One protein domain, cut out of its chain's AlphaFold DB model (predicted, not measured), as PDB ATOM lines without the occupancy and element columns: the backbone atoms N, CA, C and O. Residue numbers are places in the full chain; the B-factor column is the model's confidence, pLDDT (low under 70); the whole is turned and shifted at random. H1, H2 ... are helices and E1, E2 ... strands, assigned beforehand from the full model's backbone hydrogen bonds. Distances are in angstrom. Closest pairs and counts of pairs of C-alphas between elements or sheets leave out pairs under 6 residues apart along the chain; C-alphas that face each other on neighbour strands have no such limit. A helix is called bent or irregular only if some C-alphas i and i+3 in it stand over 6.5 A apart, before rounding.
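Overview. This is residues 66 to 252 of the 990 residues of the protein "DNA polymerase" of Brassica napus (UniProt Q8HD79). A curled, twisted wall of five strands has helix H4 packed slantwise over one face, with no named helix on the other. H3, H5 and H6 pack on H4 at crossed angles, while H1 and H7 lie farthest from the mean of the C-alphas. The 187 printed residues hold seven named helices and five named strands, in the order H1 H2 H3 E1 E2 H4 E3 E4 H5 E5 H6 H7, of mixed class. The sheet runs E1 E2 E5 E3 E4, all antiparallel; the whole is compact, with a radius of gyration of the C-alphas of 16.3 A and spans of 47 by 46 by 29 A.

Along the chain. The strands are E1, residues 101 to 106; E2, 109 to 115, 20.0 A; E5, 208 to 219, 32.2 A; E3, 146 to 158, 34.7 A, which bends by 60 degrees at residue 149; and E4, 164 to 168. H4 spans 126 to 140, 21.2 A, from C-alpha 126 at (112.727, 119.864, 116.070). H3 is residues 85 to 95, H6 234 to 246, and H5 186 to 203, 25.6 A, with a kink of 25 degrees near residue 197. H1, 66 to 72, begins at (120.817, 124.614, 123.304); H2 is 74 to 83; H7, 248 to 252, ends at (128.228, 130.649, 99.911). H5 and H7 are only just irregular: C-alphas 198 and 201 are 6.8 A apart, 248 and 251 6.6 A.

Arrangement. Hairpin E1 and E2 has N 103 and O 111 at 2.8 A, within hydrogen-bond range, as are N 112 and O 213 of E2 and E5, 3.0 A, N 154 and O 212 of E3 and E5, 2.8 A, and N 157 and O 165 of hairpin E3 and E4, 2.9 A. H4 is on the sheet in two layers, helix over strands, at a height of 9.4 A, over E2 and E5 and only just E3, with 3 C-alphas; on the local plane it stands at 38 degrees to E5. E2, H4, E3 and E4, H5, E5 are split strand-helix-strand units, another strand between their two, with right-handed crossovers. H4, the hub, touches H3 about perpendicular at 85 degrees, closest C-alphas Leu 92 and Ile 128, 5.7 A. It touches H5 at a steep tilt of 49 degrees, Ser 130 and Ile 193, 6.2 A, and H6 at 60 degrees, steep, Lys 139 and Val 237, 5.9 A. H5 only grazes the sheet. H1 and H5 are close but not clearly touching, closest C-alphas Ser 67 and Leu 197, 7.5 A; H2 and H3, like H6 and H7, meet only through their link. Every O i to N i+4 pair is within hydrogen-bond range in H1, H2, H3, H4 and H6, 10 of 14 in H5 and 0 of 1 in H7, where 2 of 2 O i to N i+3 pairs are.

Size, cuts and confidence. The farthest C-alphas, Ile 69 and Glu 223, are 49.6 A apart. The printed part has no cut; the links E4 to H5 and E5 to H6 are long. Mean pLDDT of the printed part is 72.0, with 72 residues under 70, among them 66 to 86, 197 to 205 and 245 to 252.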
ATOM      1  N   TYR A  66     120.924 125.180 124.658       35.81
ATOM      2  CA  TYR A  66     120.817 124.614 123.304       35.81
ATOM      3  C   TYR A  66     121.055 125.665 122.203       35.81
ATOM      4  O   TYR A  66     121.572 125.330 121.141       35.81
ATOM      5  N   SER A  67     120.744 126.940 122.464       33.44
ATOM      6  CA  SER A  67     121.000 128.046 121.533       33.44
ATOM      7  C   SER A  67     122.491 128.384 121.375       33.44
ATOM      8  O   SER A  67     122.930 128.732 120.280       33.44
ATOM      9  N   GLU A  68     123.283 128.217 122.438       34.03
ATOM     10  CA  GLU A  68     124.735 128.446 122.443       34.03
ATOM     11  C   GLU A  68     125.482 127.285 121.776       34.03
ATOM     12  O   GLU A  68     126.421 127.515 121.018       34.03
ATOM     13  N   ILE A  69     125.004 126.050 121.970       36.16
ATOM     14  CA  ILE A  69     125.504 124.860 121.262       36.16
ATOM     15  C   ILE A  69     125.267 125.008 119.751       36.16
ATOM     16  O   ILE A  69     126.145 124.702 118.946       36.16
ATOM     17  N   PHE A  70     124.107 125.533 119.349       38.25
ATOM     18  CA  PHE A  70     123.749 125.705 117.939       38.25
ATOM     19  C   PHE A  70     124.553 126.820 117.241       38.25
ATOM     20  O   PHE A  70     124.847 126.719 116.053       38.25
ATOM     21  N   ALA A  71     124.952 127.872 117.965       39.84
ATOM     22  CA  ALA A  71     125.752 128.965 117.408       39.84
ATOM     23  C   ALA A  71     127.206 128.556 117.099       39.84
ATOM     24  O   ALA A  71     127.764 129.015 116.101       39.84
ATOM     25  N   GLU A  72     127.805 127.680 117.915       39.59
ATOM     26  CA  GLU A  72     129.198 127.232 117.758       39.59
ATOM     27  C   GLU A  72     129.344 125.965 116.883       39.59
ATOM     28  O   GLU A  72     130.361 125.819 116.209       39.59
ATOM     29  N   ASN A  73     128.320 125.096 116.800       45.47
ATOM     30  CA  ASN A  73     128.406 123.766 116.160       45.47
ATOM     31  C   ASN A  73     127.630 123.591 114.836       45.47
ATOM     32  O   ASN A  73     127.386 122.455 114.422       45.47
ATOM     33  N   ASN A  74     127.259 124.672 114.133       47.16
ATOM     34  CA  ASN A  74     126.433 124.611 112.908       47.16
ATOM     35  C   ASN A  74     126.920 123.597 111.850       47.16
ATOM     36  O   ASN A  74     126.101 122.997 111.163       47.16
ATOM     37  N   ILE A  75     128.236 123.388 111.717       45.34
ATOM     38  CA  ILE A  75     128.808 122.459 110.728       45.34
ATOM     39  C   ILE A  75     128.735 121.001 111.209       45.34
ATOM     40  O   ILE A  75     128.369 120.129 110.427       45.34
ATOM     41  N   LEU A  76     129.044 120.721 112.482       46.16
ATOM     42  CA  LEU A  76     129.044 119.351 113.017       46.16
ATOM     43  C   LEU A  76     127.625 118.778 113.107       46.16
ATOM     44  O   LEU A  76     127.382 117.677 112.619       46.16
ATOM     45  N   PHE A  77     126.685 119.558 113.649       50.97
ATOM     46  CA  PHE A  77     125.268 119.186 113.701       50.97
ATOM     47  C   PHE A  77     124.709 118.927 112.295       50.97
ATOM     48  O   PHE A  77     123.943 117.992 112.083       50.97
ATOM     49  N   PHE A  78     125.128 119.720 111.305       52.34
ATOM     50  CA  PHE A  78     124.714 119.556 109.914       52.34
ATOM     51  C   PHE A  78     125.284 118.294 109.257       52.34
ATOM     52  O   PHE A  78     124.540 117.575 108.595       52.34
ATOM     53  N   LEU A  79     126.571 117.991 109.457       52.09
ATOM     54  CA  LEU A  79     127.185 116.757 108.952       52.09
ATOM     55  C   LEU A  79     126.540 115.511 109.587       52.09
ATOM     56  O   LEU A  79     126.280 114.520 108.898       52.09
ATOM     57  N   GLU A  80     126.205 115.573 110.878       57.22
ATOM     58  CA  GLU A  80     125.455 114.525 111.578       57.22
ATOM     59  C   GLU A  80     124.011 114.403 111.066       57.22
ATOM     60  O   GLU A  80     123.519 113.298 110.829       57.22
ATOM     61  N   PHE A  81     123.332 115.527 110.835       62.16
ATOM     62  CA  PHE A  81     121.979 115.550 110.293       62.16
ATOM     63  C   PHE A  81     121.916 114.991 108.867       62.16
ATOM     64  O   PHE A  81     121.061 114.154 108.594       62.16
ATOM     65  N   ILE A  82     122.827 115.392 107.970       59.97
ATOM     66  CA  ILE A  82     122.882 114.887 106.587       59.97
ATOM     67  C   ILE A  82     123.171 113.391 106.565       59.97
ATOM     68  O   ILE A  82     122.452 112.647 105.896       59.97
ATOM     69  N   SER A  83     124.180 112.939 107.317       59.16
ATOM     70  CA  SER A  83     124.520 111.510 107.389       59.16
ATOM     71  C   SER A  83     123.368 110.659 107.938       59.16
ATOM     72  O   SER A  83     123.257 109.483 107.601       59.16
ATOM     73  N   ASN A  84     122.453 111.265 108.704       65.12
ATOM     74  CA  ASN A  84     121.262 110.620 109.256       65.12
ATOM     75  C   ASN A  84     119.936 111.062 108.615       65.12
ATOM     76  O   ASN A  84     118.873 110.699 109.129       65.12
ATOM     77  N   LEU A  85     119.935 111.800 107.500       68.25
ATOM     78  CA  LEU A  85     118.709 112.367 106.920       68.25
ATOM     79  C   LEU A  85     117.683 111.272 106.591       68.25
ATOM     80  O   LEU A  85     116.505 111.395 106.928       68.25
ATOM     81  N   SER A  86     118.145 110.154 106.027       69.25
ATOM     82  CA  SER A  86     117.317 108.972 105.763       69.25
ATOM     83  C   SER A  86     116.694 108.403 107.043       69.25
ATOM     84  O   SER A  86     115.520 108.036 107.046       69.25
ATOM     85  N   ASN A  87     117.429 108.395 108.162       73.50
ATOM     86  CA  ASN A  87     116.915 107.957 109.462       73.50
ATOM     87  C   ASN A  87     115.846 108.917 109.998       73.50
ATOM     88  O   ASN A  87     114.816 108.463 110.493       73.50
ATOM     89  N   TYR A  88     116.037 110.230 109.863       74.00
ATOM     90  CA  TYR A  88     115.036 111.222 110.261       74.00
ATOM     91  C   TYR A  88     113.775 111.169 109.395       74.00
ATOM     92  O   TYR A  88     112.672 111.241 109.935       74.00
ATOM     93  N   ILE A  89     113.908 110.969 108.081       71.94
ATOM     94  CA  ILE A  89     112.769 110.762 107.175       71.94
ATOM     95  C   ILE A  89     112.025 109.471 107.542       71.94
ATOM     96  O   ILE A  89     110.798 109.481 107.641       71.94
ATOM     97  N   ASN A  90     112.743 108.382 107.825       73.81
ATOM     98  CA  ASN A  90     112.144 107.124 108.276       73.81
ATOM     99  C   ASN A  90     111.429 107.279 109.626       73.81
ATOM    100  O   ASN A  90     110.312 106.786 109.792       73.81
ATOM    101  N   ARG A  91     112.017 108.018 110.576       74.12
ATOM    102  CA  ARG A  91     111.370 108.369 111.849       74.12
ATOM    103  C   ARG A  91     110.129 109.224 111.623       74.12
ATOM    104  O   ARG A  91     109.088 108.912 112.185       74.12
ATOM    105  N   LEU A  92     110.190 110.252 110.778       74.56
ATOM    106  CA  LEU A  92     109.024 111.064 110.423       74.56
ATOM    107  C   LEU A  92     107.904 110.188 109.846       74.56
ATOM    108  O   LEU A  92     106.766 110.301 110.292       74.56
ATOM    109  N   ASN A  93     108.230 109.267 108.935       72.88
ATOM    110  CA  ASN A  93     107.275 108.304 108.379       72.88
ATOM    111  C   ASN A  93     106.689 107.372 109.459       72.88
ATOM    112  O   ASN A  93     105.528 106.992 109.366       72.88
ATOM    113  N   TYR A  94     107.452 107.045 110.509       68.50
ATOM    114  CA  TYR A  94     106.992 106.254 111.656       68.50
ATOM    115  C   TYR A  94     106.016 107.006 112.579       68.50
ATOM    116  O   TYR A  94     105.079 106.403 113.106       68.50
ATOM    117  N   TYR A  95     106.205 108.317 112.779       63.75
ATOM    118  CA  TYR A  95     105.266 109.175 113.526       63.75
ATOM    119  C   TYR A  95     103.973 109.472 112.733       63.75
ATOM    120  O   TYR A  95     102.956 109.886 113.300       63.75
ATOM    121  N   TYR A  96     104.009 109.277 111.414       64.19
ATOM    122  CA  TYR A  96     103.027 109.787 110.462       64.19
ATOM    123  C   TYR A  96     101.936 108.767 110.091       64.19
ATOM    124  O   TYR A  96     102.189 107.579 109.913       64.19
ATOM    125  N   ASN A  97     100.705 109.259 109.926       52.38
ATOM    126  CA  ASN A  97      99.655 108.605 109.137       52.38
ATOM    127  C   ASN A  97      99.398 109.478 107.915       52.38
ATOM    128  O   ASN A  97      99.355 110.693 108.064       52.38
ATOM    129  N   THR A  98      99.157 108.882 106.756       53.78
ATOM    130  CA  THR A  98      99.072 109.458 105.395       53.78
ATOM    131  C   THR A  98      98.074 110.612 105.140       53.78
ATOM    132  O   THR A  98      97.806 110.943 103.990       53.78
ATOM    133  N   ASN A  99      97.564 111.296 106.163       65.25
ATOM    134  CA  ASN A  99      96.538 112.334 106.073       65.25
ATOM    135  C   ASN A  99      97.104 113.767 106.061       65.25
ATOM    136  O   ASN A  99      96.642 114.630 106.809       65.25
ATOM    137  N   MET A 100      98.079 114.049 105.194       82.50
ATOM    138  CA  MET A 100      98.347 115.430 104.782       82.50
ATOM    139  C   MET A 100      97.145 115.967 104.010       82.50
ATOM    140  O   MET A 100      96.634 115.303 103.112       82.50
ATOM    141  N   LYS A 101      96.723 117.187 104.321       85.38
ATOM    142  CA  LYS A 101      95.617 117.845 103.624       85.38
ATOM    143  C   LYS A 101      96.007 119.267 103.270       85.38
ATOM    144  O   LYS A 101      96.673 119.943 104.051       85.38
ATOM    145  N   CYS A 102      95.566 119.703 102.100       87.38
ATOM    146  CA  CYS A 102      95.711 121.065 101.625       87.38
ATOM    147  C   CYS A 102      94.332 121.615 101.282       87.38
ATOM    148  O   CYS A 102      93.523 120.950 100.635       87.38
ATOM    149  N   VAL A 103      94.075 122.839 101.714       86.25
ATOM    150  CA  VAL A 103      92.911 123.621 101.322       86.25
ATOM    151  C   VAL A 103      93.391 124.964 100.793       86.25
ATOM    152  O   VAL A 103      94.394 125.512 101.250       86.25
ATOM    153  N   ASN A 104      92.663 125.497  99.821       81.88
ATOM    154  CA  ASN A 104      92.854 126.842  99.301       81.88
ATOM    155  C   ASN A 104      91.588 127.637  99.641       81.88
ATOM    156  O   ASN A 104      90.643 127.604  98.851       81.88
ATOM    157  N   PRO A 105      91.501 128.248 100.841       78.19
ATOM    158  CA  PRO A 105      90.265 128.886 101.281       78.19
ATOM    159  C   PRO A 105      89.837 130.034 100.364       78.19
ATOM    160  O   PRO A 105      88.644 130.260 100.193       78.19
ATOM    161  N   TYR A 106      90.805 130.760  99.795       75.38
ATOM    162  CA  TYR A 106      90.593 131.854  98.853       75.38
ATOM    163  C   TYR A 106      91.899 132.194  98.119       75.38
ATOM    164  O   TYR A 106      92.994 131.913  98.608       75.38
ATOM    165  N   ASP A 107      91.788 132.880  96.977       75.75
ATOM    166  CA  ASP A 107      92.943 133.361  96.209       75.75
ATOM    167  C   ASP A 107      93.838 134.292  97.053       75.75
ATOM    168  O   ASP A 107      93.449 135.411  97.405       75.75
ATOM    169  N   GLY A 108      95.041 133.811  97.370       77.25
ATOM    170  CA  GLY A 108      96.038 134.487  98.203       77.25
ATOM    171  C   GLY A 108      96.346 133.799  99.540       77.25
ATOM    172  O   GLY A 108      97.175 134.320 100.298       77.25
ATOM    173  N   LEU A 109      95.719 132.649  99.838       85.00
ATOM    174  CA  LEU A 109      96.030 131.815 101.005       85.00
ATOM    175  C   LEU A 109      96.001 130.309 100.694       85.00
ATOM    176  O   LEU A 109      94.972 129.773 100.305       85.00
ATOM    177  N   ILE A 110      97.091 129.600 100.991       88.31
ATOM    178  CA  ILE A 110      97.109 128.128 101.073       88.31
ATOM    179  C   ILE A 110      97.175 127.732 102.545       88.31
ATOM    180  O   ILE A 110      98.023 128.240 103.279       88.31
ATOM    181  N   GLU A 111      96.335 126.798 102.986       89.69
ATOM    182  CA  GLU A 111      96.540 126.110 104.262       89.69
ATOM    183  C   GLU A 111      96.835 124.641 104.018       89.69
ATOM    184  O   GLU A 111      96.041 123.934 103.402       89.69
ATOM    185  N   ALA A 112      97.951 124.163 104.554       90.75
ATOM    186  CA  ALA A 112      98.271 122.747 104.540       90.75
ATOM    187  C   ALA A 112      98.581 122.270 105.953       90.75
ATOM    188  O   ALA A 112      99.118 123.019 106.771       90.75
ATOM    189  N   TYR A 113      98.218 121.036 106.266       90.38
ATOM    190  CA  TYR A 113      98.448 120.475 107.586       90.38
ATOM    191  C   TYR A 113      98.768 118.989 107.536       90.38
ATOM    192  O   TYR A 113      98.435 118.282 106.583       90.38
ATOM    193  N   ILE A 114      99.434 118.549 108.594       88.00
ATOM    194  CA  ILE A 114      99.859 117.180 108.850       88.00
ATOM    195  C   ILE A 114      99.400 116.800 110.262       88.00
ATOM    196  O   ILE A 114      99.597 117.575 111.200       88.00
ATOM    197  N   SER A 115      98.773 115.634 110.403       85.75
ATOM    198  CA  SER A 115      98.309 115.081 111.682       85.75
ATOM    199  C   SER A 115      99.130 113.843 112.045       85.75
ATOM    200  O   SER A 115      99.402 113.008 111.180       85.75
ATOM    201  N   PHE A 116      99.510 113.706 113.315       83.19
ATOM    202  CA  PHE A 116     100.317 112.591 113.822       83.19
ATOM    203  C   PHE A 116      99.461 111.520 114.522       83.19
ATOM    204  O   PHE A 116      98.374 111.806 115.027       83.19
ATOM    205  N   ASN A 117      99.945 110.271 114.545       70.19
ATOM    206  CA  ASN A 117      99.285 109.141 115.218       70.19
ATOM    207  C   ASN A 117      99.663 109.057 116.711       70.19
ATOM    208  O   ASN A 117     100.494 109.814 117.189       70.19
ATOM    209  N   HIS A 118      99.090 108.094 117.452       61.69
ATOM    210  CA  HIS A 118      99.244 107.895 118.911       61.69
ATOM    211  C   HIS A 118     100.682 107.901 119.480       61.69
ATOM    212  O   HIS A 118     100.849 108.017 120.695       61.69
ATOM    213  N   LYS A 119     101.713 107.807 118.636       68.88
ATOM    214  CA  LYS A 119     103.087 108.194 118.968       68.88
ATOM    215  C   LYS A 119     103.276 109.617 118.448       68.88
ATOM    216  O   LYS A 119     103.545 109.790 117.269       68.88
ATOM    217  N   TYR A 120     103.058 110.614 119.299       80.38
ATOM    218  CA  TYR A 120     103.193 112.022 118.920       80.38
ATOM    219  C   TYR A 120     104.657 112.460 119.023       80.38
ATOM    220  O   TYR A 120     105.310 112.093 120.007       80.38
ATOM    221  N   PRO A 121     105.183 113.242 118.063       82.81
ATOM    222  CA  PRO A 121     106.454 113.916 118.264       82.81
ATOM    223  C   PRO A 121     106.323 114.900 119.428       82.81
ATOM    224  O   PRO A 121     105.287 115.550 119.617       82.81
ATOM    225  N   LYS A 122     107.378 115.001 120.226       80.44
ATOM    226  CA  LYS A 122     107.494 116.030 121.255       80.44
ATOM    227  C   LYS A 122     107.921 117.334 120.611       80.44
ATOM    228  O   LYS A 122     108.533 117.347 119.548       80.44
ATOM    229  N   TYR A 123     107.666 118.438 121.300       77.19
ATOM    230  CA  TYR A 123     108.166 119.742 120.877       77.19
ATOM    231  C   TYR A 123     109.688 119.736 120.641       77.19
ATOM    232  O   TYR A 123     110.181 120.385 119.722       77.19
ATOM    233  N   SER A 124     110.431 118.979 121.453       70.50
ATOM    234  CA  SER A 124     111.883 118.829 121.334       70.50
ATOM    235  C   SER A 124     112.351 118.105 120.064       70.50
ATOM    236  O   SER A 124     113.533 118.180 119.761       70.50
ATOM    237  N   ASP A 125     111.470 117.424 119.320       78.31
ATOM    238  CA  ASP A 125     111.819 116.694 118.089       78.31
ATOM    239  C   ASP A 125     111.902 117.651 116.875       78.31
ATOM    240  O   ASP A 125     111.227 117.470 115.856       78.31
ATOM    241  N   ILE A 126     112.696 118.717 116.993       78.88
ATOM    242  CA  ILE A 126     112.727 119.864 116.070       78.88
ATOM    243  C   ILE A 126     113.110 119.447 114.643       78.88
ATOM    244  O   ILE A 126     112.554 119.963 113.672       78.88
ATOM    245  N   GLU A 127     113.997 118.470 114.488       77.56
ATOM    246  CA  GLU A 127     114.409 117.909 113.198       77.56
ATOM    247  C   GLU A 127     113.219 117.261 112.477       77.56
ATOM    248  O   GLU A 127     113.026 117.440 111.275       77.56
ATOM    249  N   ILE A 128     112.363 116.560 113.223       82.88
ATOM    250  CA  ILE A 128     111.177 115.882 112.690       82.88
ATOM    251  C   ILE A 128     110.098 116.907 112.343       82.88
ATOM    252  O   ILE A 128     109.518 116.865 111.254       82.88
ATOM    253  N   LEU A 129     109.843 117.855 113.247       86.94
ATOM    254  CA  LEU A 129     108.830 118.893 113.058       86.94
ATOM    255  C   LEU A 129     109.189 119.833 111.894       86.94
ATOM    256  O   LEU A 129     108.313 120.219 111.115       86.94
ATOM    257  N   SER A 130     110.467 120.177 111.734       86.12
ATOM    258  CA  SER A 130     110.949 121.014 110.629       86.12
ATOM    259  C   SER A 130     110.867 120.299 109.280       86.12
ATOM    260  O   SER A 130     110.385 120.890 108.311       86.12
ATOM    261  N   LEU A 131     111.236 119.013 109.212       86.81
ATOM    262  CA  LEU A 131     111.050 118.192 108.013       86.81
ATOM    263  C   LEU A 131     109.568 118.056 107.640       86.81
ATOM    264  O   LEU A 131     109.226 118.131 106.460       86.81
ATOM    265  N   ALA A 132     108.673 117.924 108.623       88.81
ATOM    266  CA  ALA A 132     107.232 117.871 108.380       88.81
ATOM    267  C   ALA A 132     106.701 119.164 107.729       88.81
ATOM    268  O   ALA A 132     105.913 119.109 106.783       88.81
ATOM    269  N   VAL A 133     107.170 120.331 108.179       91.06
ATOM    270  CA  VAL A 133     106.845 121.622 107.550       91.06
ATOM    271  C   VAL A 133     107.428 121.718 106.139       91.06
ATOM    272  O   VAL A 133     106.713 122.124 105.223       91.06
ATOM    273  N   MET A 134     108.685 121.307 105.933       90.12
ATOM    274  CA  MET A 134     109.296 121.288 104.597       90.12
ATOM    275  C   MET A 134     108.524 120.389 103.629       90.12
ATOM    276  O   MET A 134     108.274 120.801 102.497       90.12
ATOM    277  N   LYS A 135     108.071 119.208 104.075       89.25
ATOM    278  CA  LYS A 135     107.206 118.329 103.277       89.25
ATOM    279  C   LYS A 135     105.923 119.036 102.843       89.25
ATOM    280  O   LYS A 135     105.577 118.974 101.668       89.25
ATOM    281  N   LEU A 136     105.240 119.743 103.749       91.31
ATOM    282  CA  LEU A 136     104.025 120.493 103.405       91.31
ATOM    283  C   LEU A 136     104.296 121.581 102.352       91.31
ATOM    284  O   LEU A 136     103.508 121.737 101.419       91.31
ATOM    285  N   LEU A 137     105.415 122.304 102.468       91.50
ATOM    286  CA  LEU A 137     105.805 123.340 101.505       91.50
ATOM    287  C   LEU A 137     106.132 122.763 100.123       91.50
ATOM    288  O   LEU A 137     105.669 123.277  99.107       91.50
ATOM    289  N   LEU A 138     106.923 121.695 100.071       90.00
ATOM    290  CA  LEU A 138     107.316 121.063  98.811       90.00
ATOM    291  C   LEU A 138     106.124 120.425  98.107       90.00
ATOM    292  O   LEU A 138     105.957 120.601  96.904       90.00
ATOM    293  N   LYS A 139     105.266 119.743  98.869       89.62
ATOM    294  CA  LYS A 139     104.104 119.047  98.324       89.62
ATOM    295  C   LYS A 139     103.061 120.004  97.759       89.62
ATOM    296  O   LYS A 139     102.529 119.735  96.685       89.62
ATOM    297  N   TYR A 140     102.763 121.093  98.470       90.56
ATOM    298  CA  TYR A 140     101.582 121.912  98.177       90.56
ATOM    299  C   TYR A 140     101.867 123.348  97.725       90.56
ATOM    300  O   TYR A 140     100.933 124.004  97.272       90.56
ATOM    301  N   VAL A 141     103.098 123.861  97.849       88.88
ATOM    302  CA  VAL A 141     103.381 125.300  97.673       88.88
ATOM    303  C   VAL A 141     104.358 125.580  96.536       88.88
ATOM    304  O   VAL A 141     104.030 126.347  95.634       88.88
ATOM    305  N   TYR A 142     105.554 124.982  96.554       87.56
ATOM    306  CA  TYR A 142     106.618 125.330  95.596       87.56
ATOM    307  C   TYR A 142     106.301 124.950  94.140       87.56
ATOM    308  O   TYR A 142     106.885 125.517  93.221       87.56
ATOM    309  N   ASN A 143     105.358 124.033  93.922       80.12
ATOM    310  CA  ASN A 143     104.880 123.623  92.600       80.12
ATOM    311  C   ASN A 143     103.725 124.491  92.056       80.12
ATOM    312  O   ASN A 143     103.255 124.249  90.946       80.12
ATOM    313  N   GLN A 144     103.247 125.479  92.816       81.50
ATOM    314  CA  GLN A 144     102.105 126.310  92.432       81.50
ATOM    315  C   GLN A 144     102.534 127.536  91.614       81.50
ATOM    316  O   GLN A 144     103.634 128.070  91.774       81.50
ATOM    317  N   ASN A 145     101.630 128.058  90.779       75.75
ATOM    318  CA  ASN A 145     101.871 129.258  89.967       75.75
ATOM    319  C   ASN A 145     101.716 130.572  90.769       75.75
ATOM    320  O   ASN A 145     100.925 131.456  90.426       75.75
ATOM    321  N   ILE A 146     102.467 130.698  91.865       79.12
ATOM    322  CA  ILE A 146     102.399 131.831  92.800       79.12
ATOM    323  C   ILE A 146     103.611 132.775  92.656       79.12
ATOM    324  O   ILE A 146     104.726 132.352  92.337       79.12
ATOM    325  N   ASP A 147     103.395 134.080  92.850       69.69
ATOM    326  CA  ASP A 147     104.418 135.139  92.860       69.69
ATOM    327  C   ASP A 147     104.858 135.447  94.293       69.69
ATOM    328  O   ASP A 147     104.324 136.332  94.966       69.69
ATOM    329  N   GLY A 148     105.885 134.728  94.748       68.56
ATOM    330  CA  GLY A 148     106.370 134.836  96.120       68.56
ATOM    331  C   GLY A 148     105.322 134.455  97.166       68.56
ATOM    332  O   GLY A 148     104.229 133.991  96.855       68.56
ATOM    333  N   GLY A 149     105.681 134.652  98.430       74.31
ATOM    334  CA  GLY A 149     104.781 134.426  99.547       74.31
ATOM    335  C   GLY A 149     105.535 134.229 100.851       74.31
ATOM    336  O   GLY A 149     106.743 134.001 100.857       74.31
ATOM    337  N   LYS A 150     104.814 134.327 101.961       86.00
ATOM    338  CA  LYS A 150     105.342 134.031 103.292       86.00
ATOM    339  C   LYS A 150     104.450 133.018 103.975       86.00
ATOM    340  O   LYS A 150     103.251 133.001 103.714       86.00
ATOM    341  N   PHE A 151     104.989 132.219 104.883       89.69
ATOM    342  CA  PHE A 151     104.195 131.229 105.597       89.69
ATOM    343  C   PHE A 151     104.400 131.279 107.105       89.69
ATOM    344  O   PHE A 151     105.510 131.473 107.584       89.69
ATOM    345  N   THR A 152     103.326 131.091 107.864       88.88
ATOM    346  CA  THR A 152     103.378 130.888 109.319       88.88
ATOM    347  C   THR A 152     103.232 129.409 109.644       88.88
ATOM    348  O   THR A 152     102.469 128.712 108.970       88.88
ATOM    349  N   VAL A 153     103.889 128.954 110.711       89.06
ATOM    350  CA  VAL A 153     103.760 127.591 111.247       89.06
ATOM    351  C   VAL A 153     102.931 127.634 112.522       89.06
ATOM    352  O   VAL A 153     103.184 128.463 113.392       89.06
ATOM    353  N   GLY A 154     101.957 126.741 112.652       87.75
ATOM    354  CA  GLY A 154     101.191 126.554 113.875       87.75
ATOM    355  C   GLY A 154     101.161 125.102 114.318       87.75
ATOM    356  O   GLY A 154     101.183 124.197 113.487       87.75
ATOM    357  N   TYR A 155     101.099 124.894 115.629       87.81
ATOM    358  CA  TYR A 155     101.012 123.581 116.260       87.81
ATOM    359  C   TYR A 155      99.694 123.411 116.988       87.81
ATOM    360  O   TYR A 155      99.154 124.374 117.528       87.81
ATOM    361  N   THR A 156      99.237 122.165 117.060       84.69
ATOM    362  CA  THR A 156      98.202 121.707 117.984       84.69
ATOM    363  C   THR A 156      98.841 120.778 119.012       84.69
ATOM    364  O   THR A 156      99.468 119.796 118.626       84.69
ATOM    365  N   MET A 157      98.692 121.058 120.307       81.50
ATOM    366  CA  MET A 157      99.299 120.280 121.400       81.50
ATOM    367  C   MET A 157      98.326 120.007 122.551       81.50
ATOM    368  O   MET A 157      97.211 120.528 122.566       81.50
ATOM    369  N   SER A 158      98.737 119.178 123.514       65.19
ATOM    370  CA  SER A 158      97.902 118.799 124.663       65.19
ATOM    371  C   SER A 158      97.827 119.941 125.662       65.19
ATOM    372  O   SER A 158      98.849 120.324 126.232       65.19
ATOM    373  N   GLY A 159      96.628 120.469 125.892       53.75
ATOM    374  CA  GLY A 159      96.354 121.339 127.025       53.75
ATOM    375  C   GLY A 159      96.412 120.577 128.349       53.75
ATOM    376  O   GLY A 159      96.386 119.348 128.388       53.75
ATOM    377  N   ILE A 160      96.467 121.329 129.449       43.66
ATOM    378  CA  ILE A 160      96.569 120.790 130.816       43.66
ATOM    379  C   ILE A 160      95.365 119.880 131.166       43.66
ATOM    380  O   ILE A 160      95.526 118.970 131.972       43.66
ATOM    381  N   ASN A 161      94.209 120.054 130.504       35.47
ATOM    382  CA  ASN A 161      92.954 119.332 130.769       35.47
ATOM    383  C   ASN A 161      92.348 118.665 129.507       35.47
ATOM    384  O   ASN A 161      91.174 118.856 129.218       35.47
ATOM    385  N   ILE A 162      93.125 117.888 128.739       41.75
ATOM    386  CA  ILE A 162      92.656 117.057 127.592       41.75
ATOM    387  C   ILE A 162      92.212 117.850 126.334       41.75
ATOM    388  O   ILE A 162      92.251 117.303 125.230       41.75
ATOM    389  N   ASP A 163      91.917 119.148 126.432       48.72
ATOM    390  CA  ASP A 163      91.649 119.992 125.261       48.72
ATOM    391  C   ASP A 163      92.903 120.222 124.401       48.72
ATOM    392  O   ASP A 163      93.989 120.537 124.898       48.72
ATOM    393  N   ARG A 164      92.752 120.098 123.079       66.06
ATOM    394  CA  ARG A 164      93.805 120.429 122.110       66.06
ATOM    395  C   ARG A 164      93.941 121.949 121.988       66.06
ATOM    396  O   ARG A 164      92.983 122.635 121.644       66.06
ATOM    397  N   ILE A 165      95.142 122.476 122.222       60.31
ATOM    398  CA  ILE A 165      95.452 123.905 122.083       60.31
ATOM    399  C   ILE A 165      96.203 124.115 120.773       60.31
ATOM    400  O   ILE A 165      97.286 123.556 120.595       60.31
ATOM    401  N   SER A 166      95.654 124.945 119.886       72.69
ATOM    402  CA  SER A 166      96.329 125.373 118.657       72.69
ATOM    403  C   SER A 166      96.888 126.790 118.781       72.69
ATOM    404  O   SER A 166      96.191 127.693 119.246       72.69
ATOM    405  N   TYR A 167      98.118 127.013 118.322       68.44
ATOM    406  CA  TYR A 167      98.726 128.344 118.249       68.44
ATOM    407  C   TYR A 167      99.728 128.453 117.097       68.44
ATOM    408  O   TYR A 167     100.193 127.449 116.565       68.44
ATOM    409  N   ILE A 168     100.047 129.686 116.706       78.94
ATOM    410  CA  ILE A 168     101.056 130.009 115.690       78.94
ATOM    411  C   ILE A 168     102.385 130.254 116.409       78.94
ATOM    412  O   ILE A 168     102.405 131.006 117.381       78.94
ATOM    413  N   LEU A 169     103.468 129.619 115.951       72.81
ATOM    414  CA  LEU A 169     104.786 129.683 116.587       72.81
ATOM    415  C   LEU A 169     105.329 131.114 116.659       72.81
ATOM    416  O   LEU A 169     105.739 131.559 117.725       72.81
ATOM    417  N   ASP A 170     105.333 131.821 115.526       68.12
ATOM    418  CA  ASP A 170     105.735 133.228 115.418       68.12
ATOM    419  C   ASP A 170     105.339 133.787 114.028       68.12
ATOM    420  O   ASP A 170     104.475 133.245 113.333       68.12
ATOM    421  N   LYS A 171     105.978 134.886 113.622       67.75
ATOM    422  CA  LYS A 171     105.884 135.561 112.324       67.75
ATOM    423  C   LYS A 171     106.074 134.649 111.110       67.75
ATOM    424  O   LYS A 171     106.754 133.628 111.146       67.75
ATOM    425  N   SER A 172     105.530 135.112 109.986       80.12
ATOM    426  CA  SER A 172     105.684 134.468 108.686       80.12
ATOM    427  C   SER A 172     107.144 134.434 108.193       80.12
ATOM    428  O   SER A 172     107.804 135.473 108.192       80.12
ATOM    429  N   ILE A 173     107.606 133.293 107.683       82.00
ATOM    430  CA  ILE A 173     108.898 133.102 107.005       82.00
ATOM    431  C   ILE A 173     108.719 133.331 105.496       82.00
ATOM    432  O   ILE A 173     107.754 132.842 104.912       82.00
ATOM    433  N   ASP A 174     109.635 134.066 104.861       81.94
ATOM    434  CA  ASP A 174     109.633 134.288 103.404       81.94
ATOM    435  C   ASP A 174     109.994 133.007 102.643       81.94
ATOM    436  O   ASP A 174     110.977 132.360 102.990       81.94
ATOM    437  N   LEU A 175     109.210 132.651 101.621       85.19
ATOM    438  CA  LEU A 175     109.445 131.487 100.757       85.19
ATOM    439  C   LEU A 175     110.580 131.698  99.751       85.19
ATOM    440  O   LEU A 175     111.007 130.745  99.101       85.19
ATOM    441  N   ARG A 176     111.044 132.936  99.561       79.94
ATOM    442  CA  ARG A 176     112.138 133.229  98.637       79.94
ATOM    443  C   ARG A 176     113.489 132.932  99.283       79.94
ATOM    444  O   ARG A 176     113.718 133.216 100.462       79.94
ATOM    445  N   ASN A 177     114.403 132.392  98.485       72.25
ATOM    446  CA  ASN A 177     115.796 132.237  98.886       72.25
ATOM    447  C   ASN A 177     116.506 133.607  98.966       72.25
ATOM    448  O   ASN A 177     115.925 134.660  98.692       72.25
ATOM    449  N   THR A 178     117.783 133.607  99.348       64.94
ATOM    450  CA  THR A 178     118.622 134.820  99.449       64.94
ATOM    451  C   THR A 178     118.750 135.589  98.133       64.94
ATOM    452  O   THR A 178     118.903 136.808  98.164       64.94
ATOM    453  N   ASN A 179     118.611 134.906  96.996       64.56
ATOM    454  CA  ASN A 179     118.650 135.494  95.656       64.56
ATOM    455  C   ASN A 179     117.275 136.019  95.197       64.56
ATOM    456  O   ASN A 179     117.144 136.537  94.090       64.56
ATOM    457  N   GLY A 180     116.238 135.910  96.037       68.38
ATOM    458  CA  GLY A 180     114.879 136.359  95.733       68.38
ATOM    459  C   GLY A 180     114.064 135.387  94.872       68.38
ATOM    460  O   GLY A 180     112.947 135.728  94.476       68.38
ATOM    461  N   GLU A 181     114.576 134.185  94.600       76.75
ATOM    462  CA  GLU A 181     113.892 133.151  93.820       76.75
ATOM    463  C   GLU A 181     112.939 132.328  94.696       76.75
ATOM    464  O   GLU A 181     113.255 131.988  95.837       76.75
ATOM    465  N   MET A 182     111.774 131.959  94.155       79.38
ATOM    466  CA  MET A 182     110.797 131.090  94.826       79.38
ATOM    467  C   MET A 182     111.201 129.622  94.640       79.38
ATOM    468  O   MET A 182     110.615 128.895  93.842       79.38
ATOM    469  N   LYS A 183     112.272 129.224  95.327       79.94
ATOM    470  CA  LYS A 183     112.799 127.860  95.337       79.94
ATOM    471  C   LYS A 183     113.077 127.421  96.772       79.94
ATOM    472  O   LYS A 183     113.571 128.232  97.563       79.94
ATOM    473  N   PRO A 184     112.798 126.153  97.109       80.06
ATOM    474  CA  PRO A 184     113.160 125.631  98.412       80.06
ATOM    475  C   PRO A 184     114.683 125.675  98.565       80.06
ATOM    476  O   PRO A 184     115.418 125.402  97.620       80.06
ATOM    477  N   SER A 185     115.165 126.061  99.745       80.06
ATOM    478  CA  SER A 185     116.597 126.211 100.010       80.06
ATOM    479  C   SER A 185     116.937 125.807 101.435       80.06
ATOM    480  O   SER A 185     116.099 125.890 102.339       80.06
ATOM    481  N   TYR A 186     118.192 125.431 101.659       73.50
ATOM    482  CA  TYR A 186     118.691 125.133 102.998       73.50
ATOM    483  C   TYR A 186     118.590 126.348 103.939       73.50
ATOM    484  O   TYR A 186     118.207 126.217 105.100       73.50
ATOM    485  N   GLY A 187     118.813 127.563 103.425       69.19
ATOM    486  CA  GLY A 187     118.634 128.792 104.203       69.19
ATOM    487  C   GLY A 187     117.207 128.977 104.744       69.19
ATOM    488  O   GLY A 187     117.028 129.515 105.838       69.19
ATOM    489  N   LEU A 188     116.184 128.503 104.022       80.00
ATOM    490  CA  LEU A 188     114.799 128.476 104.505       80.00
ATOM    491  C   LEU A 188     114.621 127.466 105.650       80.00
ATOM    492  O   LEU A 188     114.010 127.796 106.667       80.00
ATOM    493  N   TYR A 189     115.183 126.264 105.495       80.62
ATOM    494  CA  TYR A 189     115.162 125.222 106.524       80.62
ATOM    495  C   TYR A 189     115.810 125.701 107.831       80.62
ATOM    496  O   TYR A 189     115.240 125.527 108.905       80.62
ATOM    497  N   MET A 190     116.937 126.412 107.754       68.25
ATOM    498  CA  MET A 190     117.608 126.945 108.945       68.25
ATOM    499  C   MET A 190     116.799 128.030 109.659       68.25
ATOM    500  O   MET A 190     116.701 128.017 110.886       68.25
ATOM    501  N   LYS A 191     116.143 128.932 108.912       71.94
ATOM    502  CA  LYS A 191     115.212 129.913 109.503       71.94
ATOM    503  C   LYS A 191     114.062 129.227 110.244       71.94
ATOM    504  O   LYS A 191     113.629 129.704 111.291       71.94
ATOM    505  N   LEU A 192     113.572 128.111 109.707       80.69
ATOM    506  CA  LEU A 192     112.520 127.310 110.323       80.69
ATOM    507  C   LEU A 192     112.993 126.614 111.609       80.69
ATOM    508  O   LEU A 192     112.289 126.669 112.615       80.69
ATOM    509  N   ILE A 193     114.180 126.005 111.601       74.62
ATOM    510  CA  ILE A 193     114.791 125.410 112.800       74.62
ATOM    511  C   ILE A 193     114.961 126.469 113.892       74.62
ATOM    512  O   ILE A 193     114.534 126.257 115.025       74.62
ATOM    513  N   GLN A 194     115.496 127.642 113.542       67.56
ATOM    514  CA  GLN A 194     115.667 128.750 114.480       67.56
ATOM    515  C   GLN A 194     114.330 129.190 115.099       67.56
ATOM    516  O   GLN A 194     114.245 129.392 116.311       67.56
ATOM    517  N   LEU A 195     113.272 129.286 114.286       74.62
ATOM    518  CA  LEU A 195     111.916 129.594 114.748       74.62
ATOM    519  C   LEU A 195     111.398 128.567 115.774       74.62
ATOM    520  O   LEU A 195     110.798 128.944 116.785       74.62
ATOM    521  N   MET A 196     111.609 127.277 115.511       79.19
ATOM    522  CA  MET A 196     111.179 126.194 116.400       79.19
ATOM    523  C   MET A 196     112.003 126.172 117.696       79.19
ATOM    524  O   MET A 196     111.431 126.044 118.776       79.19
ATOM    525  N   LEU A 197     113.319 126.394 117.617       67.00
ATOM    526  CA  LEU A 197     114.224 126.437 118.773       67.00
ATOM    527  C   LEU A 197     113.855 127.537 119.776       67.00
ATOM    528  O   LEU A 197     113.772 127.261 120.970       67.00
ATOM    529  N   ILE A 198     113.550 128.754 119.305       64.06
ATOM    530  CA  ILE A 198     113.136 129.885 120.165       64.06
ATOM    531  C   ILE A 198     111.918 129.528 121.032       64.06
ATOM    532  O   ILE A 198     111.750 130.028 122.145       64.06
ATOM    533  N   ASN A 199     111.040 128.670 120.519       62.94
ATOM    534  CA  ASN A 199     109.814 128.283 121.200       62.94
ATOM    535  C   ASN A 199     109.949 126.962 121.979       62.94
ATOM    536  O   ASN A 199     109.081 126.657 122.802       62.94
ATOM    537  N   ALA A 200     111.046 126.221 121.791       63.09
ATOM    538  CA  ALA A 200     111.275 124.928 122.425       63.09
ATOM    539  C   ALA A 200     111.416 125.014 123.936       63.09
ATOM    540  O   ALA A 200     110.817 124.202 124.637       63.09
ATOM    541  N   GLU A 201     112.093 126.037 124.455       53.75
ATOM    542  CA  GLU A 201     112.287 126.236 125.898       53.75
ATOM    543  C   GLU A 201     110.973 126.333 126.688       53.75
ATOM    544  O   GLU A 201     110.923 125.969 127.860       53.75
ATOM    545  N   LYS A 202     109.881 126.768 126.046       57.06
ATOM    546  CA  LYS A 202     108.579 126.958 126.704       57.06
ATOM    547  C   LYS A 202     107.744 125.679 126.801       57.06
ATOM    548  O   LYS A 202     106.907 125.586 127.697       57.06
ATOM    549  N   TYR A 203     107.934 124.724 125.888       61.69
ATOM    550  CA  TYR A 203     106.998 123.608 125.674       61.69
ATOM    551  C   TYR A 203     107.686 122.244 125.499       61.69
ATOM    552  O   TYR A 203     107.084 121.330 124.939       61.69
ATOM    553  N   GLN A 204     108.926 122.081 125.982       62.31
ATOM    554  CA  GLN A 204     109.788 120.909 125.727       62.31
ATOM    555  C   GLN A 204     109.095 119.543 125.896       62.31
ATOM    556  O   GLN A 204     109.355 118.621 125.127       62.31
ATOM    557  N   SER A 205     108.205 119.394 126.883       65.56
ATOM    558  CA  SER A 205     107.526 118.128 127.196       65.56
ATOM    559  C   SER A 205     106.184 117.915 126.482       65.56
ATOM    560  O   SER A 205     105.567 116.866 126.664       65.56
ATOM    561  N   SER A 206     105.707 118.878 125.687       75.31
ATOM    562  CA  SER A 206     104.385 118.824 125.058       75.31
ATOM    563  C   SER A 206     104.371 117.959 123.795       75.31
ATOM    564  O   SER A 206     105.229 118.099 122.922       75.31
ATOM    565  N   ASN A 207     103.353 117.102 123.675       83.44
ATOM    566  CA  ASN A 207     103.087 116.319 122.466       83.44
ATOM    567  C   ASN A 207     102.464 117.203 121.379       83.44
ATOM    568  O   ASN A 207     101.519 117.944 121.659       83.44
ATOM    569  N   ILE A 208     102.949 117.082 120.144       84.38
ATOM    570  CA  ILE A 208     102.398 117.763 118.969       84.38
ATOM    571  C   ILE A 208     101.468 116.805 118.222       84.38
ATOM    572  O   ILE A 208     101.892 115.770 117.717       84.38
ATOM    573  N   TYR A 209     100.188 117.162 118.147       85.50
ATOM    574  CA  TYR A 209      99.159 116.408 117.429       85.50
ATOM    575  C   TYR A 209      99.124 116.751 115.945       85.50
ATOM    576  O   TYR A 209      98.974 115.863 115.112       85.50
ATOM    577  N   ASP A 210      99.249 118.037 115.622       86.88
ATOM    578  CA  ASP A 210      99.094 118.541 114.264       86.88
ATOM    579  C   ASP A 210     100.063 119.701 114.016       86.88
ATOM    580  O   ASP A 210     100.269 120.539 114.900       86.88
ATOM    581  N   ILE A 211     100.601 119.791 112.797       89.94
ATOM    582  CA  ILE A 211     101.288 120.989 112.299       89.94
ATOM    583  C   ILE A 211     100.471 121.565 111.152       89.94
ATOM    584  O   ILE A 211     100.059 120.844 110.246       89.94
ATOM    585  N   ARG A 212     100.269 122.880 111.172       90.31
ATOM    586  CA  ARG A 212      99.631 123.644 110.104       90.31
ATOM    587  C   ARG A 212     100.611 124.671 109.555       90.31
ATOM    588  O   ARG A 212     101.223 125.407 110.324       90.31
ATOM    589  N   ILE A 213     100.686 124.782 108.238       92.06
ATOM    590  CA  ILE A 213     101.247 125.944 107.556       92.06
ATOM    591  C   ILE A 213     100.123 126.782 106.954       92.06
ATOM    592  O   ILE A 213      99.156 126.248 106.410       92.06
ATOM    593  N   ARG A 214     100.251 128.105 107.053       90.12
ATOM    594  CA  ARG A 214      99.400 129.062 106.331       90.12
ATOM    595  C   ARG A 214     100.298 129.919 105.470       90.12
ATOM    596  O   ARG A 214     101.173 130.587 106.009       90.12
ATOM    597  N   VAL A 215     100.110 129.856 104.162       88.62
ATOM    598  CA  VAL A 215     100.969 130.483 103.162       88.62
ATOM    599  C   VAL A 215     100.204 131.620 102.508       88.62
ATOM    600  O   VAL A 215      99.232 131.394 101.796       88.62
ATOM    601  N   TYR A 216     100.669 132.838 102.737       86.50
ATOM    602  CA  TYR A 216     100.152 134.066 102.154       86.50
ATOM    603  C   TYR A 216     100.907 134.357 100.860       86.50
ATOM    604  O   TYR A 216     102.135 134.457 100.888       86.50
ATOM    605  N   TYR A 217     100.208 134.502  99.736       84.50
ATOM    606  CA  TYR A 217     100.841 134.639  98.419       84.50
ATOM    607  C   TYR A 217     100.085 135.612  97.501       84.50
ATOM    608  O   TYR A 217      98.956 136.004  97.793       84.50
ATOM    609  N   GLN A 218     100.713 135.992  96.382       78.50
ATOM    610  CA  GLN A 218     100.054 136.688  95.270       78.50
ATOM    611  C   GLN A 218     100.007 135.772  94.038       78.50
ATOM    612  O   GLN A 218     101.000 135.132  93.708       78.50
ATOM    613  N   SER A 219      98.887 135.727  93.320       72.12
ATOM    614  CA  SER A 219      98.778 134.979  92.058       72.12
ATOM    615  C   SER A 219      99.525 135.671  90.908       72.12
ATOM    616  O   SER A 219      99.373 136.881  90.716       72.12
ATOM    617  N   LYS A 220     100.312 134.910  90.122       68.00
ATOM    618  CA  LYS A 220     101.053 135.430  88.949       68.00
ATOM    619  C   LYS A 220     100.128 135.876  87.813       68.00
ATOM    620  O   LYS A 220     100.399 136.897  87.194       68.00
ATOM    621  N   ASN A 221      99.029 135.152  87.586       61.72
ATOM    622  CA  ASN A 221      98.024 135.430  86.555       61.72
ATOM    623  C   ASN A 221      96.608 135.246  87.123       61.72
ATOM    624  O   ASN A 221      96.330 134.231  87.758       61.72
ATOM    625  N   LYS A 222      95.693 136.194  86.861       54.19
ATOM    626  CA  LYS A 222      94.290 136.119  87.328       54.19
ATOM    627  C   LYS A 222      93.481 134.981  86.689       54.19
ATOM    628  O   LYS A 222      92.506 134.545  87.281       54.19
ATOM    629  N   GLU A 223      93.880 134.505  85.508       47.94
ATOM    630  CA  GLU A 223      93.148 133.488  84.731       47.94
ATOM    631  C   GLU A 223      93.560 132.035  85.057       47.94
ATOM    632  O   GLU A 223      92.937 131.097  84.576       47.94
ATOM    633  N   GLN A 224      94.584 131.826  85.899       50.16
ATOM    634  CA  GLN A 224      95.092 130.501  86.305       50.16
ATOM    635  C   GLN A 224      95.230 130.387  87.837       50.16
ATOM    636  O   GLN A 224      96.258 129.954  88.351       50.16
ATOM    637  N   SER A 225      94.207 130.792  88.592       52.81
ATOM    638  CA  SER A 225      94.214 130.764  90.067       52.81
ATOM    639  C   SER A 225      93.911 129.389  90.686       52.81
ATOM    640  O   SER A 225      93.734 129.283  91.901       52.81
ATOM    641  N   HIS A 226      93.807 128.324  89.884       63.00
ATOM    642  CA  HIS A 226      93.520 126.985  90.395       63.00
ATOM    643  C   HIS A 226      94.771 126.367  91.029       63.00
ATOM    644  O   HIS A 226      95.672 125.900  90.338       63.00
ATOM    645  N   ILE A 227      94.805 126.369  92.363       72.12
ATOM    646  CA  ILE A 227      95.832 125.688  93.155       72.12
ATOM    647  C   ILE A 227      95.615 124.183  93.104       72.12
ATOM    648  O   ILE A 227      94.517 123.691  93.377       72.12
ATOM    649  N   ASN A 228      96.685 123.451  92.806       78.94
ATOM    650  CA  ASN A 228      96.681 122.001  92.848       78.94
ATOM    651  C   ASN A 228      96.702 121.509  94.307       78.94
ATOM    652  O   ASN A 228      97.769 121.373  94.908       78.94
ATOM    653  N   ILE A 229      95.524 121.233  94.871       78.69
ATOM    654  CA  ILE A 229      95.373 120.754  96.254       78.69
ATOM    655  C   ILE A 229      95.797 119.291  96.458       78.69
ATOM    656  O   ILE A 229      95.971 118.890  97.607       78.69
ATOM    657  N   SER A 230      95.976 118.491  95.394       77.25
ATOM    658  CA  SER A 230      96.499 117.121  95.533       77.25
ATOM    659  C   SER A 230      98.014 117.097  95.751       77.25
ATOM    660  O   SER A 230      98.527 116.146  96.334       77.25
ATOM    661  N   GLY A 231      98.711 118.173  95.364       80.56
ATOM    662  CA  GLY A 231     100.151 118.331  95.554       80.56
ATOM    663  C   GLY A 231     101.004 117.380  94.704       80.56
ATOM    664  O   GLY A 231     100.492 116.730  93.793       80.56
ATOM    665  N   LEU A 232     102.310 117.344  94.989       84.44
ATOM    666  CA  LEU A 232     103.273 116.393  94.406       84.44
ATOM    667  C   LEU A 232     103.151 114.990  95.018       84.44
ATOM    668  O   LEU A 232     102.702 114.833  96.161       84.44
ATOM    669  N   GLU A 233     103.615 113.973  94.291       83.88
ATOM    670  CA  GLU A 233     103.708 112.617  94.830       83.88
ATOM    671  C   GLU A 233     104.780 112.519  95.929       83.88
ATOM    672  O   GLU A 233     105.771 113.249  95.948       83.88
ATOM    673  N   GLU A 234     104.608 111.586  96.872       79.50
ATOM    674  CA  GLU A 234     105.503 111.464  98.037       79.50
ATOM    675  C   GLU A 234     106.961 111.186  97.633       79.50
ATOM    676  O   GLU A 234     107.888 111.658  98.292       79.50
ATOM    677  N   LYS A 235     107.169 110.448  96.534       79.75
ATOM    678  CA  LYS A 235     108.499 110.173  95.983       79.75
ATOM    679  C   LYS A 235     109.181 111.460  95.511       79.75
ATOM    680  O   LYS A 235     110.294 111.738  95.937       79.75
ATOM    681  N   GLU A 236     108.474 112.283  94.738       82.94
ATOM    682  CA  GLU A 236     108.980 113.565  94.231       82.94
ATOM    683  C   GLU A 236     109.313 114.535  95.374       82.94
ATOM    684  O   GLU A 236     110.333 115.221  95.342       82.94
ATOM    685  N   VAL A 237     108.482 114.569  96.423       83.56
ATOM    686  CA  VAL A 237     108.735 115.385  97.623       83.56
ATOM    687  C   VAL A 237     110.013 114.945  98.338       83.56
ATOM    688  O   VAL A 237     110.796 115.796  98.760       83.56
ATOM    689  N   ASN A 238     110.235 113.635  98.481       80.31
ATOM    690  CA  ASN A 238     111.445 113.113  99.114       80.31
ATOM    691  C   ASN A 238     112.688 113.405  98.260       80.31
ATOM    692  O   ASN A 238     113.688 113.856  98.812       80.31
ATOM    693  N   ASP A 239     112.617 113.242  96.938       80.62
ATOM    694  CA  ASP A 239     113.724 113.559  96.026       80.62
ATOM    695  C   ASP A 239     114.100 115.053  96.106       80.62
ATOM    696  O   ASP A 239     115.274 115.408  96.221       80.62
ATOM    697  N   LEU A 240     113.102 115.945  96.147       83.62
ATOM    698  CA  LEU A 240     113.318 117.381  96.360       83.62
ATOM    699  C   LEU A 240     113.942 117.686  97.728       83.62
ATOM    700  O   LEU A 240     114.823 118.541  97.805       83.62
ATOM    701  N   LEU A 241     113.518 116.998  98.795       81.12
ATOM    702  CA  LEU A 241     114.145 117.120 100.117       81.12
ATOM    703  C   LEU A 241     115.624 116.742 100.060       81.12
ATOM    704  O   LEU A 241     116.454 117.535 100.495       81.12
ATOM    705  N   PHE A 242     115.961 115.577  99.498       76.38
ATOM    706  CA  PHE A 242     117.352 115.133  99.375       76.38
ATOM    707  C   PHE A 242     118.199 116.133  98.579       76.38
ATOM    708  O   PHE A 242     119.275 116.507  99.038       76.38
ATOM    709  N   ASN A 243     117.682 116.655  97.463       77.88
ATOM    710  CA  ASN A 243     118.389 117.642  96.644       77.88
ATOM    711  C   ASN A 243     118.700 118.946  97.399       77.88
ATOM    712  O   ASN A 243     119.791 119.493  97.248       77.88
ATOM    713  N   ILE A 244     117.788 119.437  98.250       75.62
ATOM    714  CA  ILE A 244     118.029 120.641  99.071       75.62
ATOM    715  C   ILE A 244     119.236 120.441  99.991       75.62
ATOM    716  O   ILE A 244     120.043 121.356 100.152       75.62
ATOM    717  N   PHE A 245     119.366 119.250 100.577       69.38
ATOM    718  CA  PHE A 245     120.438 118.920 101.516       69.38
ATOM    719  C   PHE A 245     121.725 118.410 100.840       69.38
ATOM    720  O   PHE A 245     122.729 118.253 101.524       69.38
ATOM    721  N   GLN A 246     121.719 118.193  99.518       64.31
ATOM    722  CA  GLN A 246     122.891 117.801  98.714       64.31
ATOM    723  C   GLN A 246     123.457 118.936  97.836       64.31
ATOM    724  O   GLN A 246     124.542 118.794  97.280       64.31
ATOM    725  N   SER A 247     122.740 120.054  97.686       56.41
ATOM    726  CA  SER A 247     123.144 121.166  96.810       56.41
ATOM    727  C   SER A 247     124.367 121.965  97.310       56.41
ATOM    728  O   SER A 247     124.536 122.189  98.508       56.41
ATOM    729  N   GLU A 248     125.194 122.455  96.371       45.84
ATOM    730  CA  GLU A 248     126.446 123.216  96.597       45.84
ATOM    731  C   GLU A 248     126.279 124.587  97.297       45.84
ATOM    732  O   GLU A 248     127.271 125.248  97.619       45.84
ATOM    733  N   ASP A 249     125.049 125.025  97.598       46.50
ATOM    734  CA  ASP A 249     124.745 126.345  98.186       46.50
ATOM    735  C   ASP A 249     125.365 126.567  99.589       46.50
ATOM    736  O   ASP A 249     125.399 127.695 100.093       46.50
ATOM    737  N   PHE A 250     125.912 125.515 100.208       45.66
ATOM    738  CA  PHE A 250     126.583 125.523 101.513       45.66
ATOM    739  C   PHE A 250     127.850 126.401 101.564       45.66
ATOM    740  O   PHE A 250     128.097 127.067 102.571       45.66
ATOM    741  N   LEU A 251     128.639 126.473 100.484       39.34
ATOM    742  CA  LEU A 251     129.911 127.220 100.480       39.34
ATOM    743  C   LEU A 251     129.741 128.743 100.340       39.34
ATOM    744  O   LEU A 251     130.709 129.492 100.490       39.34
ATOM    745  N   SER A 252     128.519 129.221 100.091       40.97
ATOM    746  CA  SER A 252     128.228 130.649  99.911       40.97
ATOM    747  C   SER A 252     127.864 131.389 101.206       40.97
ATOM    748  O   SER A 252     127.736 132.616 101.200       40.97
TER     749      SER A 252